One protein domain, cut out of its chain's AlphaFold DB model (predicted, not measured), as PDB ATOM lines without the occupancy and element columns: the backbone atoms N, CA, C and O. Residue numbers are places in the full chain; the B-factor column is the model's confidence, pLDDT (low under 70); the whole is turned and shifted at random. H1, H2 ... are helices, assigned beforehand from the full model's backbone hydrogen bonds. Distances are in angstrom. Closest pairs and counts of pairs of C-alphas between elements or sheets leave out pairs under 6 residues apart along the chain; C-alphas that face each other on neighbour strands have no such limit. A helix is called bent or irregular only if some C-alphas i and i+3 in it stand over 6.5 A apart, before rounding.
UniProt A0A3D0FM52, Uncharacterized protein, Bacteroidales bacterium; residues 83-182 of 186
ATOM      1  N   MET A  83     -10.209 -20.408 -36.709       94.81
ATOM      2  CA  MET A  83     -11.144 -20.707 -35.616       94.81
ATOM      3  C   MET A  83     -12.612 -20.792 -36.071       94.81
ATOM      4  O   MET A  83     -13.390 -21.578 -35.526       94.81
ATOM      5  N   VAL A  84     -13.005 -19.987 -37.062       95.88
ATOM      6  CA  VAL A  84     -14.369 -19.957 -37.609       95.88
ATOM      7  C   VAL A  84     -14.567 -21.153 -38.529       95.88
ATOM      8  O   VAL A  84     -15.581 -21.841 -38.425       95.88
ATOM      9  N   HIS A  85     -13.572 -21.445 -39.371       95.06
ATOM     10  CA  HIS A  85     -13.579 -22.624 -40.228       95.06
ATOM     11  C   HIS A  85     -13.651 -23.923 -39.413       95.06
ATOM     12  O   HIS A  85     -14.513 -24.757 -39.672       95.06
ATOM     13  N   ASN A  86     -12.837 -24.062 -38.364       95.50
ATOM     14  CA  ASN A  86     -12.863 -25.231 -37.482       95.50
ATOM     15  C   ASN A  86     -14.233 -25.413 -36.822       95.50
ATOM     16  O   ASN A  86     -14.763 -26.516 -36.784       95.50
ATOM     17  N   THR A  87     -14.859 -24.316 -36.387       95.44
ATOM     18  CA  THR A  87     -16.213 -24.359 -35.821       95.44
ATOM     19  C   THR A  87     -17.241 -24.884 -36.835       95.44
ATOM     20  O   THR A  87     -18.129 -25.662 -36.486       95.44
ATOM     21  N   LEU A  88     -17.128 -24.480 -38.102       96.62
ATOM     22  CA  LEU A  88     -17.980 -24.989 -39.177       96.62
ATOM     23  C   LEU A  88     -17.731 -26.478 -39.456       96.62
ATOM     24  O   LEU A  88     -18.682 -27.215 -39.710       96.62
ATOM     25  N   MET A  89     -16.478 -26.926 -39.372       96.06
ATOM     26  CA  MET A  89     -16.121 -28.338 -39.515       96.06
ATOM     27  C   MET A  89     -16.685 -29.191 -38.376       96.06
ATOM     28  O   MET A  89     -17.228 -30.255 -38.648       96.06
ATOM     29  N   GLU A  90     -16.662 -28.706 -37.131       95.50
ATOM     30  CA  GLU A  90     -17.314 -29.390 -36.002       95.50
ATOM     31  C   GLU A  90     -18.837 -29.506 -36.214       95.50
ATOM     32  O   GLU A  90     -19.442 -30.537 -35.913       95.50
ATOM     33  N   MET A  91     -19.481 -28.475 -36.776       95.75
ATOM     34  CA  MET A  91     -20.901 -28.553 -37.145       95.75
ATOM     35  C   MET A  91     -21.164 -29.593 -38.238       95.75
ATOM     36  O   MET A  91     -22.146 -30.331 -38.152       95.75
ATOM     37  N   GLU A  92     -20.317 -29.647 -39.266       97.19
ATOM     38  CA  GLU A  92     -20.407 -30.656 -40.323       97.19
ATOM     39  C   GLU A  92     -20.202 -32.069 -39.762       97.19
ATOM     40  O   GLU A  92     -20.958 -32.982 -40.085       97.19
ATOM     41  N   GLU A  93     -19.231 -32.261 -38.874       96.50
ATOM     42  CA  GLU A  93     -18.977 -33.553 -38.241       96.50
ATOM     43  C   GLU A  93     -20.173 -34.027 -37.412       96.50
ATOM     44  O   GLU A  93     -20.591 -35.187 -37.524       96.50
ATOM     45  N   LEU A  94     -20.782 -33.127 -36.637       95.44
ATOM     46  CA  LEU A  94     -22.007 -33.427 -35.906       95.44
ATOM     47  C   LEU A  94     -23.157 -33.765 -36.859       95.44
ATOM     48  O   LEU A  94     -23.858 -34.754 -36.640       95.44
ATOM     49  N   HIS A  95     -23.336 -32.984 -37.928       96.69
ATOM     50  CA  HIS A  95     -24.332 -33.255 -38.963       96.69
ATOM     51  C   HIS A  95     -24.180 -34.682 -39.510       96.69
ATOM     52  O   HIS A  95     -25.131 -35.467 -39.460       96.69
ATOM     53  N   GLN A  96     -22.974 -35.058 -39.940       96.94
ATOM     54  CA  GLN A  96     -22.694 -36.398 -40.458       96.94
ATOM     55  C   GLN A  96     -22.909 -37.485 -39.403       96.94
ATOM     56  O   GLN A  96     -23.392 -38.575 -39.712       96.94
ATOM     57  N   THR A  97     -22.584 -37.203 -38.145       95.12
ATOM     58  CA  THR A  97     -22.780 -38.150 -37.046       95.12
ATOM     59  C   THR A  97     -24.259 -38.422 -36.790       95.12
ATOM     60  O   THR A  97     -24.653 -39.588 -36.722       95.12
ATOM     61  N   ILE A  98     -25.101 -37.385 -36.771       94.81
ATOM     62  CA  ILE A  98     -26.558 -37.533 -36.651       94.81
ATOM     63  C   ILE A  98     -27.109 -38.396 -37.795       94.81
ATOM     64  O   ILE A  98     -27.899 -39.315 -37.550       94.81
ATOM     65  N   LEU A  99     -26.670 -38.143 -39.035       95.62
ATOM     66  CA  LEU A  99     -27.096 -38.924 -40.200       95.62
ATOM     67  C   LEU A  99     -26.694 -40.402 -40.090       95.62
ATOM     68  O   LEU A  99     -27.508 -41.275 -40.386       95.62
ATOM     69  N   ARG A 100     -25.464 -40.693 -39.642       96.19
ATOM     70  CA  ARG A 100     -24.968 -42.069 -39.463       96.19
ATOM     71  C   ARG A 100     -25.698 -42.819 -38.355       96.19
ATOM     72  O   ARG A 100     -25.994 -43.998 -38.515       96.19
ATOM     73  N   MET A 101     -25.963 -42.155 -37.234       93.38
ATOM     74  CA  MET A 101     -26.601 -42.783 -36.078       93.38
ATOM     75  C   MET A 101     -28.072 -43.111 -36.321       93.38
ATOM     76  O   MET A 101     -28.592 -44.051 -35.726       93.38
ATOM     77  N   GLY A 102     -28.768 -42.318 -37.140       90.75
ATOM     78  CA  GLY A 102     -30.163 -42.583 -37.496       90.75
ATOM     79  C   GLY A 102     -31.181 -42.373 -36.365       90.75
ATOM     80  O   GLY A 102     -32.365 -42.623 -36.573       90.75
ATOM     81  N   LYS A 103     -30.749 -41.928 -35.173       88.75
ATOM     82  CA  LYS A 103     -31.609 -41.781 -33.981       88.75
ATOM     83  C   LYS A 103     -32.506 -40.536 -34.034       88.75
ATOM     84  O   LYS A 103     -33.545 -40.502 -33.384       88.75
ATOM     85  N   ASP A 104     -32.128 -39.527 -34.819       93.00
ATOM     86  CA  ASP A 104     -32.834 -38.247 -34.903       93.00
ATOM     87  C   ASP A 104     -33.683 -38.137 -36.176       93.00
ATOM     88  O   ASP A 104     -33.302 -37.523 -37.177       93.00
ATOM     89  N   ALA A 105     -34.850 -38.780 -36.151       95.06
ATOM     90  CA  ALA A 105     -35.736 -38.833 -37.310       95.06
ATOM     91  C   ALA A 105     -36.205 -37.441 -37.767       95.06
ATOM     92  O   ALA A 105     -36.341 -37.208 -38.966       95.06
ATOM     93  N   GLU A 106     -36.433 -36.516 -36.829       95.94
ATOM     94  CA  GLU A 106     -36.860 -35.149 -37.138       95.94
ATOM     95  C   GLU A 106     -35.789 -34.429 -37.964       95.94
ATOM     96  O   GLU A 106     -36.076 -33.928 -39.052       95.94
ATOM     97  N   TYR A 107     -34.537 -34.439 -37.496       96.50
ATOM     98  CA  TYR A 107     -33.421 -33.809 -38.196       96.50
ATOM     99  C   TYR A 107     -33.177 -34.428 -39.570       96.50
ATOM    100  O   TYR A 107     -33.054 -33.715 -40.567       96.50
ATOM    101  N   ILE A 108     -33.152 -35.761 -39.635       96.69
ATOM    102  CA  ILE A 108     -32.898 -36.501 -40.874       96.69
ATOM    103  C   ILE A 108     -33.985 -36.211 -41.914       96.69
ATOM    104  O   ILE A 108     -33.680 -36.039 -43.095       96.69
ATOM    105  N   ASN A 109     -35.251 -36.133 -41.496       96.25
ATOM    106  CA  ASN A 109     -36.352 -35.801 -42.397       96.25
ATOM    107  C   ASN A 109     -36.245 -34.360 -42.909       96.25
ATOM    108  O   ASN A 109     -36.366 -34.156 -44.117       96.25
ATOM    109  N   THR A 110     -35.952 -33.390 -42.038       96.19
ATOM    110  CA  THR A 110     -35.732 -31.991 -42.445       96.19
ATOM    111  C   THR A 110     -34.567 -31.871 -43.429       96.19
ATOM    112  O   THR A 110     -34.691 -31.188 -44.443       96.19
ATOM    113  N   TYR A 111     -33.455 -32.572 -43.192       97.00
ATOM    114  CA  TYR A 111     -32.325 -32.593 -44.124       97.00
ATOM    115  C   TYR A 111     -32.700 -33.216 -45.476       97.00
ATOM    116  O   TYR A 111     -32.385 -32.658 -46.527       97.00
ATOM    117  N   ARG A 112     -33.445 -34.328 -45.476       95.75
ATOM    118  CA  ARG A 112     -33.904 -34.973 -46.715       95.75
ATOM    119  C   ARG A 112     -34.756 -34.036 -47.573       95.75
ATOM    120  O   ARG A 112     -34.658 -34.091 -48.794       95.75
ATOM    121  N   MET A 113     -35.557 -33.169 -46.951       93.94
ATOM    122  CA  MET A 113     -36.398 -32.204 -47.668       93.94
ATOM    123  C   MET A 113     -35.607 -31.138 -48.431       93.94
ATOM    124  O   MET A 113     -36.137 -30.610 -49.396       93.94
ATOM    125  N   ILE A 114     -34.374 -30.829 -48.019       94.25
ATOM    126  CA  ILE A 114     -33.546 -29.801 -48.671       94.25
ATOM    127  C   ILE A 114     -32.451 -30.385 -49.570       94.25
ATOM    128  O   ILE A 114     -31.683 -29.639 -50.176       94.25
ATOM    129  N   GLN A 115     -32.311 -31.711 -49.613       93.06
ATOM    130  CA  GLN A 115     -31.161 -32.370 -50.230       93.06
ATOM    131  C   GLN A 115     -31.087 -32.102 -51.741       93.06
ATOM    132  O   GLN A 115     -30.009 -31.838 -52.276       93.06
ATOM    133  N   SER A 116     -32.233 -32.112 -52.430       91.62
ATOM    134  CA  SER A 116     -32.337 -31.764 -53.852       91.62
ATOM    135  C   SER A 116     -31.876 -30.335 -54.128       91.62
ATOM    136  O   SER A 116     -31.072 -30.090 -55.029       91.62
ATOM    137  N   GLU A 117     -32.353 -29.389 -53.327       91.31
ATOM    138  CA  GLU A 117     -32.018 -27.975 -53.404       91.31
ATOM    139  C   GLU A 117     -30.532 -27.774 -53.134       91.31
ATOM    140  O   GLU A 117     -29.882 -27.018 -53.850       91.31
ATOM    141  N   LEU A 118     -29.969 -28.486 -52.160       93.12
ATOM    142  CA  LEU A 118     -28.557 -28.395 -51.816       93.12
ATOM    143  C   LEU A 118     -27.651 -28.859 -52.962       93.12
ATOM    144  O   LEU A 118     -26.672 -28.182 -53.274       93.12
ATOM    145  N   ILE A 119     -28.006 -29.948 -53.652       92.44
ATOM    146  CA  ILE A 119     -27.289 -30.412 -54.853       92.44
ATOM    147  C   ILE A 119     -27.320 -29.333 -55.946       92.44
ATOM    148  O   ILE A 119     -26.289 -29.009 -56.545       92.44
ATOM    149  N   LEU A 120     -28.488 -28.729 -56.185       91.12
ATOM    150  CA  LEU A 120     -28.629 -27.638 -57.151       91.12
ATOM    151  C   LEU A 120     -27.807 -26.410 -56.746       91.12
ATOM    152  O   LEU A 120     -27.140 -25.821 -57.596       91.12
ATOM    153  N   LEU A 121     -27.807 -26.045 -55.465       91.38
ATOM    154  CA  LEU A 121     -27.021 -24.933 -54.935       91.38
ATOM    155  C   LEU A 121     -25.522 -25.169 -55.125       91.38
ATOM    156  O   LEU A 121     -24.839 -24.279 -55.629       91.38
ATOM    157  N   LYS A 122     -25.021 -26.370 -54.812       92.38
ATOM    158  CA  LYS A 122     -23.612 -26.733 -55.023       92.38
ATOM    159  C   LYS A 122     -23.228 -26.674 -56.497       92.38
ATOM    160  O   LYS A 122     -22.241 -26.025 -56.827       92.38
ATOM    161  N   SER A 123     -24.040 -27.256 -57.386       89.69
ATOM    162  CA  SER A 123     -23.766 -27.260 -58.837       89.69
ATOM    163  C   SER A 123     -23.743 -25.865 -59.475       89.69
ATOM    164  O   SER A 123     -23.079 -25.664 -60.487       89.69
ATOM    165  N   ARG A 124     -24.462 -24.900 -58.890       87.44
ATOM    166  CA  ARG A 124     -24.504 -23.501 -59.347       87.44
ATOM    167  C   ARG A 124     -23.492 -22.603 -58.642       87.44
ATOM    168  O   ARG A 124     -23.311 -21.459 -59.053       87.44
ATOM    169  N   SER A 125     -22.881 -23.079 -57.562       85.62
ATOM    170  CA  SER A 125     -21.887 -22.318 -56.818       85.62
ATOM    171  C   SER A 125     -20.544 -22.326 -57.551       85.62
ATOM    172  O   SER A 125     -20.194 -23.289 -58.223       85.62
ATOM    173  N   GLN A 126     -19.756 -21.265 -57.378       85.25
ATOM    174  CA  GLN A 126     -18.348 -21.244 -57.800       85.25
ATOM    175  C   GLN A 126     -17.428 -21.919 -56.764       85.25
ATOM    176  O   GLN A 126     -16.208 -21.766 -56.816       85.25
ATOM    177  N   LYS A 127     -18.004 -22.614 -55.774       84.81
ATOM    178  CA  LYS A 127     -17.256 -23.275 -54.706       84.81
ATOM    179  C   LYS A 127     -16.721 -24.628 -55.194       84.81
ATOM    180  O   LYS A 127     -17.274 -25.204 -56.133       84.81
ATOM    181  N   PRO A 128     -15.655 -25.153 -54.567       83.19
ATOM    182  CA  PRO A 128     -15.145 -26.478 -54.892       83.19
ATOM    183  C   PRO A 128     -16.230 -27.549 -54.759       83.19
ATOM    184  O   PRO A 128     -17.070 -27.477 -53.864       83.19
ATOM    185  N   ALA A 129     -16.165 -28.597 -55.584       78.12
ATOM    186  CA  ALA A 129     -17.085 -29.737 -55.493       78.12
ATOM    187  C   ALA A 129     -17.038 -30.445 -54.122       78.12
ATOM    188  O   ALA A 129     -17.977 -31.142 -53.750       78.12
ATOM    189  N   THR A 130     -15.951 -30.250 -53.372       83.75
ATOM    190  CA  THR A 130     -15.720 -30.786 -52.027       83.75
ATOM    191  C   THR A 130     -16.333 -29.940 -50.910       83.75
ATOM    192  O   THR A 130     -16.144 -30.284 -49.747       83.75
ATOM    193  N   ILE A 131     -17.026 -28.837 -51.222       91.44
ATOM    194  CA  ILE A 131     -17.707 -28.026 -50.206       91.44
ATOM    195  C   ILE A 131     -18.673 -28.897 -49.401       91.44
ATOM    196  O   ILE A 131     -19.455 -29.673 -49.968       91.44
ATOM    197  N   SER A 132     -18.622 -28.772 -48.077       94.62
ATOM    198  CA  SER A 132     -19.492 -29.535 -47.190       94.62
ATOM    199  C   SER A 132     -20.948 -29.074 -47.297       94.62
ATOM    200  O   SER A 132     -21.263 -28.027 -47.875       94.62
ATOM    201  N   ASP A 133     -21.877 -29.892 -46.811       95.81
ATOM    202  CA  ASP A 133     -23.297 -29.540 -46.825       95.81
ATOM    203  C   ASP A 133     -23.568 -28.344 -45.917       95.81
ATOM    204  O   ASP A 133     -24.216 -27.383 -46.344       95.81
ATOM    205  N   MET A 134     -23.008 -28.354 -44.704       96.75
ATOM    206  CA  MET A 134     -23.191 -27.259 -43.759       96.75
ATOM    207  C   MET A 134     -22.525 -25.976 -44.250       96.75
ATOM    208  O   MET A 134     -23.137 -24.912 -44.152       96.75
ATOM    209  N   GLU A 135     -21.336 -26.036 -44.859       96.19
ATOM    210  CA  GLU A 135     -20.710 -24.841 -45.443       96.19
ATOM    211  C   GLU A 135     -21.567 -24.245 -46.562       96.19
ATOM    212  O   GLU A 135     -21.755 -23.024 -46.616       96.19
ATOM    213  N   MET A 136     -22.144 -25.082 -47.427       96.19
ATOM    214  CA  MET A 136     -23.014 -24.600 -48.498       96.19
ATOM    215  C   MET A 136     -24.314 -23.996 -47.949       96.19
ATOM    216  O   MET A 136     -24.732 -22.927 -48.406       96.19
ATOM    217  N   CYS A 137     -24.934 -24.619 -46.943       96.81
ATOM    218  CA  CYS A 137     -26.100 -24.070 -46.248       96.81
ATOM    219  C   CYS A 137     -25.802 -22.697 -45.630       96.81
ATOM    220  O   CYS A 137     -26.563 -21.747 -45.827       96.81
ATOM    221  N   MET A 138     -24.674 -22.567 -44.931       96.81
ATOM    222  CA  MET A 138     -24.247 -21.315 -44.302       96.81
ATOM    223  C   MET A 138     -23.942 -20.232 -45.338       96.81
ATOM    224  O   MET A 138     -24.414 -19.102 -45.207       96.81
ATOM    225  N   THR A 139     -23.240 -20.594 -46.416       94.88
ATOM    226  CA  THR A 139     -22.967 -19.710 -47.559       94.88
ATOM    227  C   THR A 139     -24.269 -19.200 -48.175       94.88
ATOM    228  O   THR A 139     -24.419 -18.003 -48.424       94.88
ATOM    229  N   PHE A 140     -25.247 -20.084 -48.378       95.00
ATOM    230  CA  PHE A 140     -26.541 -19.714 -48.938       95.00
ATOM    231  C   PHE A 140     -27.336 -18.780 -48.017       95.00
ATOM    232  O   PHE A 140     -27.888 -17.783 -48.494       95.00
ATOM    233  N   ILE A 141     -27.364 -19.049 -46.704       95.38
ATOM    234  CA  ILE A 141     -27.973 -18.138 -45.721       95.38
ATOM    235  C   ILE A 141     -27.314 -16.761 -45.815       95.38
ATOM    236  O   ILE A 141     -28.021 -15.753 -45.883       95.38
ATOM    237  N   TYR A 142     -25.981 -16.713 -45.829       93.94
ATOM    238  CA  TYR A 142     -25.224 -15.466 -45.841       93.94
ATOM    239  C   TYR A 142     -25.505 -14.636 -47.099       93.94
ATOM    240  O   TYR A 142     -25.969 -13.500 -46.996       93.94
ATOM    241  N   ILE A 143     -25.349 -15.232 -48.285       90.94
ATOM    242  CA  ILE A 143     -25.625 -14.565 -49.568       90.94
ATOM    243  C   ILE A 143     -27.076 -14.083 -49.627       90.94
ATOM    244  O   ILE A 143     -27.342 -12.953 -50.034       90.94
ATOM    245  N   THR A 144     -28.032 -14.901 -49.177       91.50
ATOM    246  CA  THR A 144     -29.446 -14.508 -49.184       91.50
ATOM    247  C   THR A 144     -29.707 -13.313 -48.265       91.50
ATOM    248  O   THR A 144     -30.487 -12.432 -48.625       91.50
ATOM    249  N   ARG A 145     -29.047 -13.226 -47.099       89.56
ATOM    250  CA  ARG A 145     -29.149 -12.048 -46.218       89.56
ATOM    251  C   ARG A 145     -28.630 -10.788 -46.903       89.56
ATOM    252  O   ARG A 145     -29.296  -9.758 -46.813       89.56
ATOM    253  N   LEU A 146     -27.522 -10.877 -47.636       86.19
ATOM    254  CA  LEU A 146     -26.997  -9.754 -48.416       86.19
ATOM    255  C   LEU A 146     -27.978  -9.333 -49.526       86.19
ATOM    256  O   LEU A 146     -28.319  -8.159 -49.632       86.19
ATOM    257  N   LEU A 147     -28.529 -10.284 -50.289       85.50
ATOM    258  CA  LEU A 147     -29.477 -10.009 -51.383       85.50
ATOM    259  C   LEU A 147     -30.825  -9.439 -50.922       85.50
ATOM    260  O   LEU A 147     -31.471  -8.697 -51.665       85.50
ATOM    261  N   LYS A 148     -31.270  -9.761 -49.701       79.06
ATOM    262  CA  LYS A 148     -32.496  -9.175 -49.135       79.06
ATOM    263  C   LYS A 148     -32.418  -7.651 -49.040       79.06
ATOM    264  O   LYS A 148     -33.446  -6.998 -49.169       79.06
ATOM    265  N   HIS A 149     -31.220  -7.083 -48.907       67.75
ATOM    266  CA  HIS A 149     -31.038  -5.631 -48.866       67.75
ATOM    267  C   HIS A 149     -31.298  -4.969 -50.230       67.75
ATOM    268  O   HIS A 149     -31.573  -3.774 -50.284       67.75
ATOM    269  N   SER A 150     -31.267  -5.734 -51.328       66.00
ATOM    270  CA  SER A 150     -31.507  -5.245 -52.690       66.00
ATOM    271  C   SER A 150     -32.849  -5.696 -53.290       66.00
ATOM    272  O   SER A 150     -33.027  -5.569 -54.496       66.00
ATOM    273  N   ASN A 151     -33.774  -6.264 -52.500       70.50
ATOM    274  CA  ASN A 151     -35.081  -6.791 -52.948       70.50
ATOM    275  C   ASN A 151     -35.028  -7.828 -54.097       70.50
ATOM    276  O   ASN A 151     -36.017  -8.042 -54.792       70.50
ATOM    277  N   ASN A 152     -33.899  -8.521 -54.277       74.06
ATOM    278  CA  ASN A 152     -33.660  -9.418 -55.419       74.06
ATOM    279  C   ASN A 152     -33.882 -10.908 -55.093       74.06
ATOM    280  O   ASN A 152     -33.216 -11.779 -55.653       74.06
ATOM    281  N   VAL A 153     -34.782 -11.230 -54.160       80.62
ATOM    282  CA  VAL A 153     -34.975 -12.610 -53.679       80.62
ATOM    283  C   VAL A 153     -36.282 -13.183 -54.214       80.62
ATOM    284  O   VAL A 153     -37.361 -12.665 -53.937       80.62
ATOM    285  N   SER A 154     -36.190 -14.272 -54.981       86.69
ATOM    286  CA  SER A 154     -37.371 -14.964 -55.505       86.69
ATOM    287  C   SER A 154     -38.143 -15.698 -54.393       86.69
ATOM    288  O   SER A 154     -37.529 -16.102 -53.401       86.69
ATOM    289  N   PRO A 155     -39.455 -15.968 -54.559       88.00
ATOM    290  CA  PRO A 155     -40.220 -16.771 -53.600       88.00
ATOM    291  C   PRO A 155     -39.596 -18.147 -53.338       88.00
ATOM    292  O   PRO A 155     -39.538 -18.588 -52.193       88.00
ATOM    293  N   GLN A 156     -39.051 -18.784 -54.379       87.62
ATOM    294  CA  GLN A 156     -38.349 -20.060 -54.252       87.62
ATOM    295  C   GLN A 156     -37.098 -19.928 -53.373       87.62
ATOM    296  O   GLN A 156     -36.874 -20.746 -52.488       87.62
ATOM    297  N   THR A 157     -36.298 -18.878 -53.581       88.25
ATOM    298  CA  THR A 157     -35.105 -18.603 -52.766       88.25
ATOM    299  C   THR A 157     -35.480 -18.368 -51.303       88.25
ATOM    300  O   THR A 157     -34.790 -18.864 -50.416       88.25
ATOM    301  N   THR A 158     -36.581 -17.659 -51.042       90.56
ATOM    302  CA  THR A 158     -37.096 -17.444 -49.683       90.56
ATOM    303  C   THR A 158     -37.522 -18.755 -49.025       90.56
ATOM    304  O   THR A 158     -37.112 -19.011 -47.895       90.56
ATOM    305  N   ALA A 159     -38.253 -19.619 -49.731       91.50
ATOM    306  CA  ALA A 159     -38.664 -20.922 -49.206       91.50
ATOM    307  C   ALA A 159     -37.457 -21.819 -48.878       91.50
ATOM    308  O   ALA A 159     -37.364 -22.363 -47.776       91.50
ATOM    309  N   THR A 160     -36.479 -21.915 -49.786       92.25
ATOM    310  CA  THR A 160     -35.229 -22.654 -49.536       92.25
ATOM    311  C   THR A 160     -34.449 -22.052 -48.362       92.25
ATOM    312  O   THR A 160     -33.902 -22.783 -47.538       92.25
ATOM    313  N   TYR A 161     -34.424 -20.722 -48.238       93.50
ATOM    314  CA  TYR A 161     -33.783 -20.031 -47.116       93.50
ATOM    315  C   TYR A 161     -34.427 -20.402 -45.783       93.50
ATOM    316  O   TYR A 161     -33.711 -20.692 -44.827       93.50
ATOM    317  N   GLU A 162     -35.754 -20.414 -45.701       93.88
ATOM    318  CA  GLU A 162     -36.475 -20.778 -44.479       93.88
ATOM    319  C   GLU A 162     -36.198 -22.225 -44.070       93.88
ATOM    320  O   GLU A 162     -35.831 -22.471 -42.922       93.88
ATOM    321  N   GLN A 163     -36.262 -23.166 -45.014       94.38
ATOM    322  CA  GLN A 163     -35.972 -24.578 -44.747       94.38
ATOM    323  C   GLN A 163     -34.533 -24.797 -44.260       94.38
ATOM    324  O   GLN A 163     -34.309 -25.503 -43.276       94.38
ATOM    325  N   ILE A 164     -33.551 -24.144 -44.892       96.06
ATOM    326  CA  ILE A 164     -32.150 -24.230 -44.461       96.06
ATOM    327  C   ILE A 164     -31.959 -23.586 -43.076       96.06
ATOM    328  O   ILE A 164     -31.225 -24.130 -42.253       96.06
ATOM    329  N   ASN A 165     -32.638 -22.476 -42.759       95.06
ATOM    330  CA  ASN A 165     -32.572 -21.894 -41.410       95.06
ATOM    331  C   ASN A 165     -33.161 -22.829 -40.347       95.06
ATOM    332  O   ASN A 165     -32.603 -22.903 -39.253       95.06
ATOM    333  N   ILE A 166     -34.243 -23.552 -40.656       96.06
ATOM    334  CA  ILE A 166     -34.806 -24.566 -39.751       96.06
ATOM    335  C   ILE A 166     -33.761 -25.654 -39.482       96.06
ATOM    336  O   ILE A 166     -33.467 -25.927 -38.318       96.06
ATOM    337  N   LEU A 167     -33.134 -26.209 -40.527       97.06
ATOM    338  CA  LEU A 167     -32.081 -27.217 -40.370       97.06
ATOM    339  C   LEU A 167     -30.919 -26.713 -39.501       97.06
ATOM    340  O   LEU A 167     -30.502 -27.395 -38.566       97.06
ATOM    341  N   ILE A 168     -30.393 -25.521 -39.797       97.06
ATOM    342  CA  ILE A 168     -29.269 -24.943 -39.049       97.06
ATOM    343  C   ILE A 168     -29.666 -24.653 -37.600       97.06
ATOM    344  O   ILE A 168     -28.867 -24.884 -36.697       97.06
ATOM    345  N   GLY A 169     -30.899 -24.210 -37.347       96.00
ATOM    346  CA  GLY A 169     -31.423 -24.036 -35.992       96.00
ATOM    347  C   GLY A 169     -31.481 -25.353 -35.217       96.00
ATOM    348  O   GLY A 169     -31.046 -25.417 -34.066       96.00
ATOM    349  N   MET A 170     -31.952 -26.420 -35.865       96.00
ATOM    350  CA  MET A 170     -31.974 -27.766 -35.293       96.00
ATOM    351  C   MET A 170     -30.565 -28.277 -34.982       96.00
ATOM    352  O   MET A 170     -30.347 -28.800 -33.885       96.00
ATOM    353  N   LEU A 171     -29.615 -28.105 -35.908       96.25
ATOM    354  CA  LEU A 171     -28.221 -28.505 -35.722       96.25
ATOM    355  C   LEU A 171     -27.544 -27.693 -34.617       96.25
ATOM    356  O   LEU A 171     -26.860 -28.266 -33.781       96.25
ATOM    357  N   ALA A 172     -27.769 -26.380 -34.561       95.00
ATOM    358  CA  ALA A 172     -27.198 -25.520 -33.526       95.00
ATOM    359  C   ALA A 172     -27.691 -25.900 -32.123       95.00
ATOM    360  O   ALA A 172     -26.911 -25.869 -31.173       95.00
ATOM    361  N   LYS A 173     -28.965 -26.301 -31.993       94.75
ATOM    362  CA  LYS A 173     -29.509 -26.833 -30.737       94.75
ATOM    363  C   LYS A 173     -28.789 -28.120 -30.319       94.75
ATOM    364  O   LYS A 173     -28.299 -28.196 -29.199       94.75
ATOM    365  N   ARG A 174     -28.663 -29.081 -31.238       93.88
ATOM    366  CA  ARG A 174     -27.974 -30.364 -30.996       93.88
ATOM    367  C   ARG A 174     -26.496 -30.173 -30.688       93.88
ATOM    368  O   ARG A 174     -25.955 -30.846 -29.827       93.88
ATOM    369  N   TYR A 175     -25.855 -29.214 -31.348       93.31
ATOM    370  CA  TYR A 175     -24.466 -28.851 -31.096       93.31
ATOM    371  C   TYR A 175     -24.265 -28.338 -29.677       93.31
ATOM    372  O   TYR A 175     -23.319 -28.729 -28.998       93.31
ATOM    373  N   LYS A 176     -25.177 -27.482 -29.210       91.88
ATOM    374  CA  LYS A 176     -25.156 -26.999 -27.834       91.88
ATOM    375  C   LYS A 176     -25.319 -28.155 -26.843       91.88
ATOM    376  O   LYS A 176     -24.518 -28.267 -25.925       91.88
ATOM    377  N   GLU A 177     -26.304 -29.024 -27.059       91.56
ATOM    378  CA  GLU A 177     -26.539 -30.205 -26.218       91.56
ATOM    379  C   GLU A 177     -25.319 -31.142 -26.208       91.56
ATOM    380  O   GLU A 177     -24.910 -31.605 -25.148       91.56
ATOM    381  N   TRP A 178     -24.688 -31.368 -27.361       89.00
ATOM    382  CA  TRP A 178     -23.478 -32.184 -27.489       89.00
ATOM    383  C   TRP A 178     -22.288 -31.604 -26.708       89.00
ATOM    384  O   TRP A 178     -21.598 -32.346 -26.014       89.00
ATOM    385  N   LYS A 179     -22.085 -30.279 -26.753       87.31
ATOM    386  CA  LYS A 179     -21.029 -29.594 -25.985       87.31
ATOM    387  C   LYS A 179     -21.305 -29.520 -24.480       87.31
ATOM    388  O   LYS A 179     -20.360 -29.366 -23.719       87.31
ATOM    389  N   GLU A 180     -22.567 -29.567 -24.052       87.50
ATOM    390  CA  GLU A 180     -22.946 -29.509 -22.630       87.50
ATOM    391  C   GLU A 180     -22.900 -30.882 -21.937       87.50
ATOM    392  O   GLU A 180     -22.757 -30.926 -20.719       87.50
ATOM    393  N   ASN A 181     -23.005 -31.984 -22.688       82.12
ATOM    394  CA  ASN A 181     -23.060 -33.349 -22.147       82.12
ATOM    395  C   ASN A 181     -21.769 -34.161 -22.385       82.12
ATOM    396  O   ASN A 181     -21.852 -35.381 -22.487       82.12
ATOM    397  N   ASP A 182     -20.606 -33.502 -22.519       63.59
ATOM    398  CA  ASP A 182     -19.285 -34.136 -22.717       63.59
ATOM    399  C   ASP A 182     -19.316 -35.336 -23.693       63.59
ATOM    400  O   ASP A 182     -18.828 -36.423 -23.406       63.59
TER     401      ASP A 182
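What this domain is: This is residues 83 to 182 of the 186 residues of an uncharacterized protein of Bacteroidales bacterium (UniProt A0A3D0FM52). A long helix, H4, runs along the longest axis, and H1, H2a and H3 pack on it, H1 and H3 crossing it and H2a running beside it. H2 is bent, and its second arm, H2b, turns off to pack crosswise on H3. The printed part has 100 residues with four named helices, H1 to H4 in chain order, and no named strand; the class is all helix. It is compact, with a radius of gyration of the C-alphas of 13.9 A and spans of 43 by 30 by 25 A.

Where its parts are: H1, residues 83 to 101, begins at C-alpha 83 (-11.144, -20.707, -35.616) and is 27.0 A long. H2, residues 105 to 124, was assigned as one helix by its hydrogen bonds but is bent, C-alphas 113 and 116 being 7.4 A apart; its arms are H2a, residues 105 to 113, and H2b, residues 116 to 124. H3, residues 133 to 148, measures 22.5 A. H4, residues 155 to 180, measures 37.7 A and ends at C-alpha 180 (-22.946, -29.509, -22.630).

How they stand to each other: Residues 91 to 95 of H1 touch H4, about perpendicular at 89 degrees, closest at the C-alphas of His 95 and Leu 171, 6.9 A. H1 touches H3 at a steep tilt of 58 degrees, closest at C-alphas 92 and 134, 5.6 A. H2a touches H4 at a shallow tilt of 30 degrees, opposite ways, closest at C-alphas 110 and 167, 6.4 A. H2b touches H3, about perpendicular at 75 degrees, closest at C-alphas 122 and 136, 6.9 A. H3 touches H4 at a steep tilt of 51 degrees, closest at C-alphas 141 and 161, 6.3 A. H1 and H2b are apart. In H1, H2a, H2b, H3 and H4 every O i to N i+4 pair is within hydrogen-bond range.

The domain as a whole: The C-alphas farthest apart, those of Asn 151 and Asp 182, are 43.7 A apart. The printed part has no cut and no long link. Residues 149, 150 and 182 have pLDDT under 70.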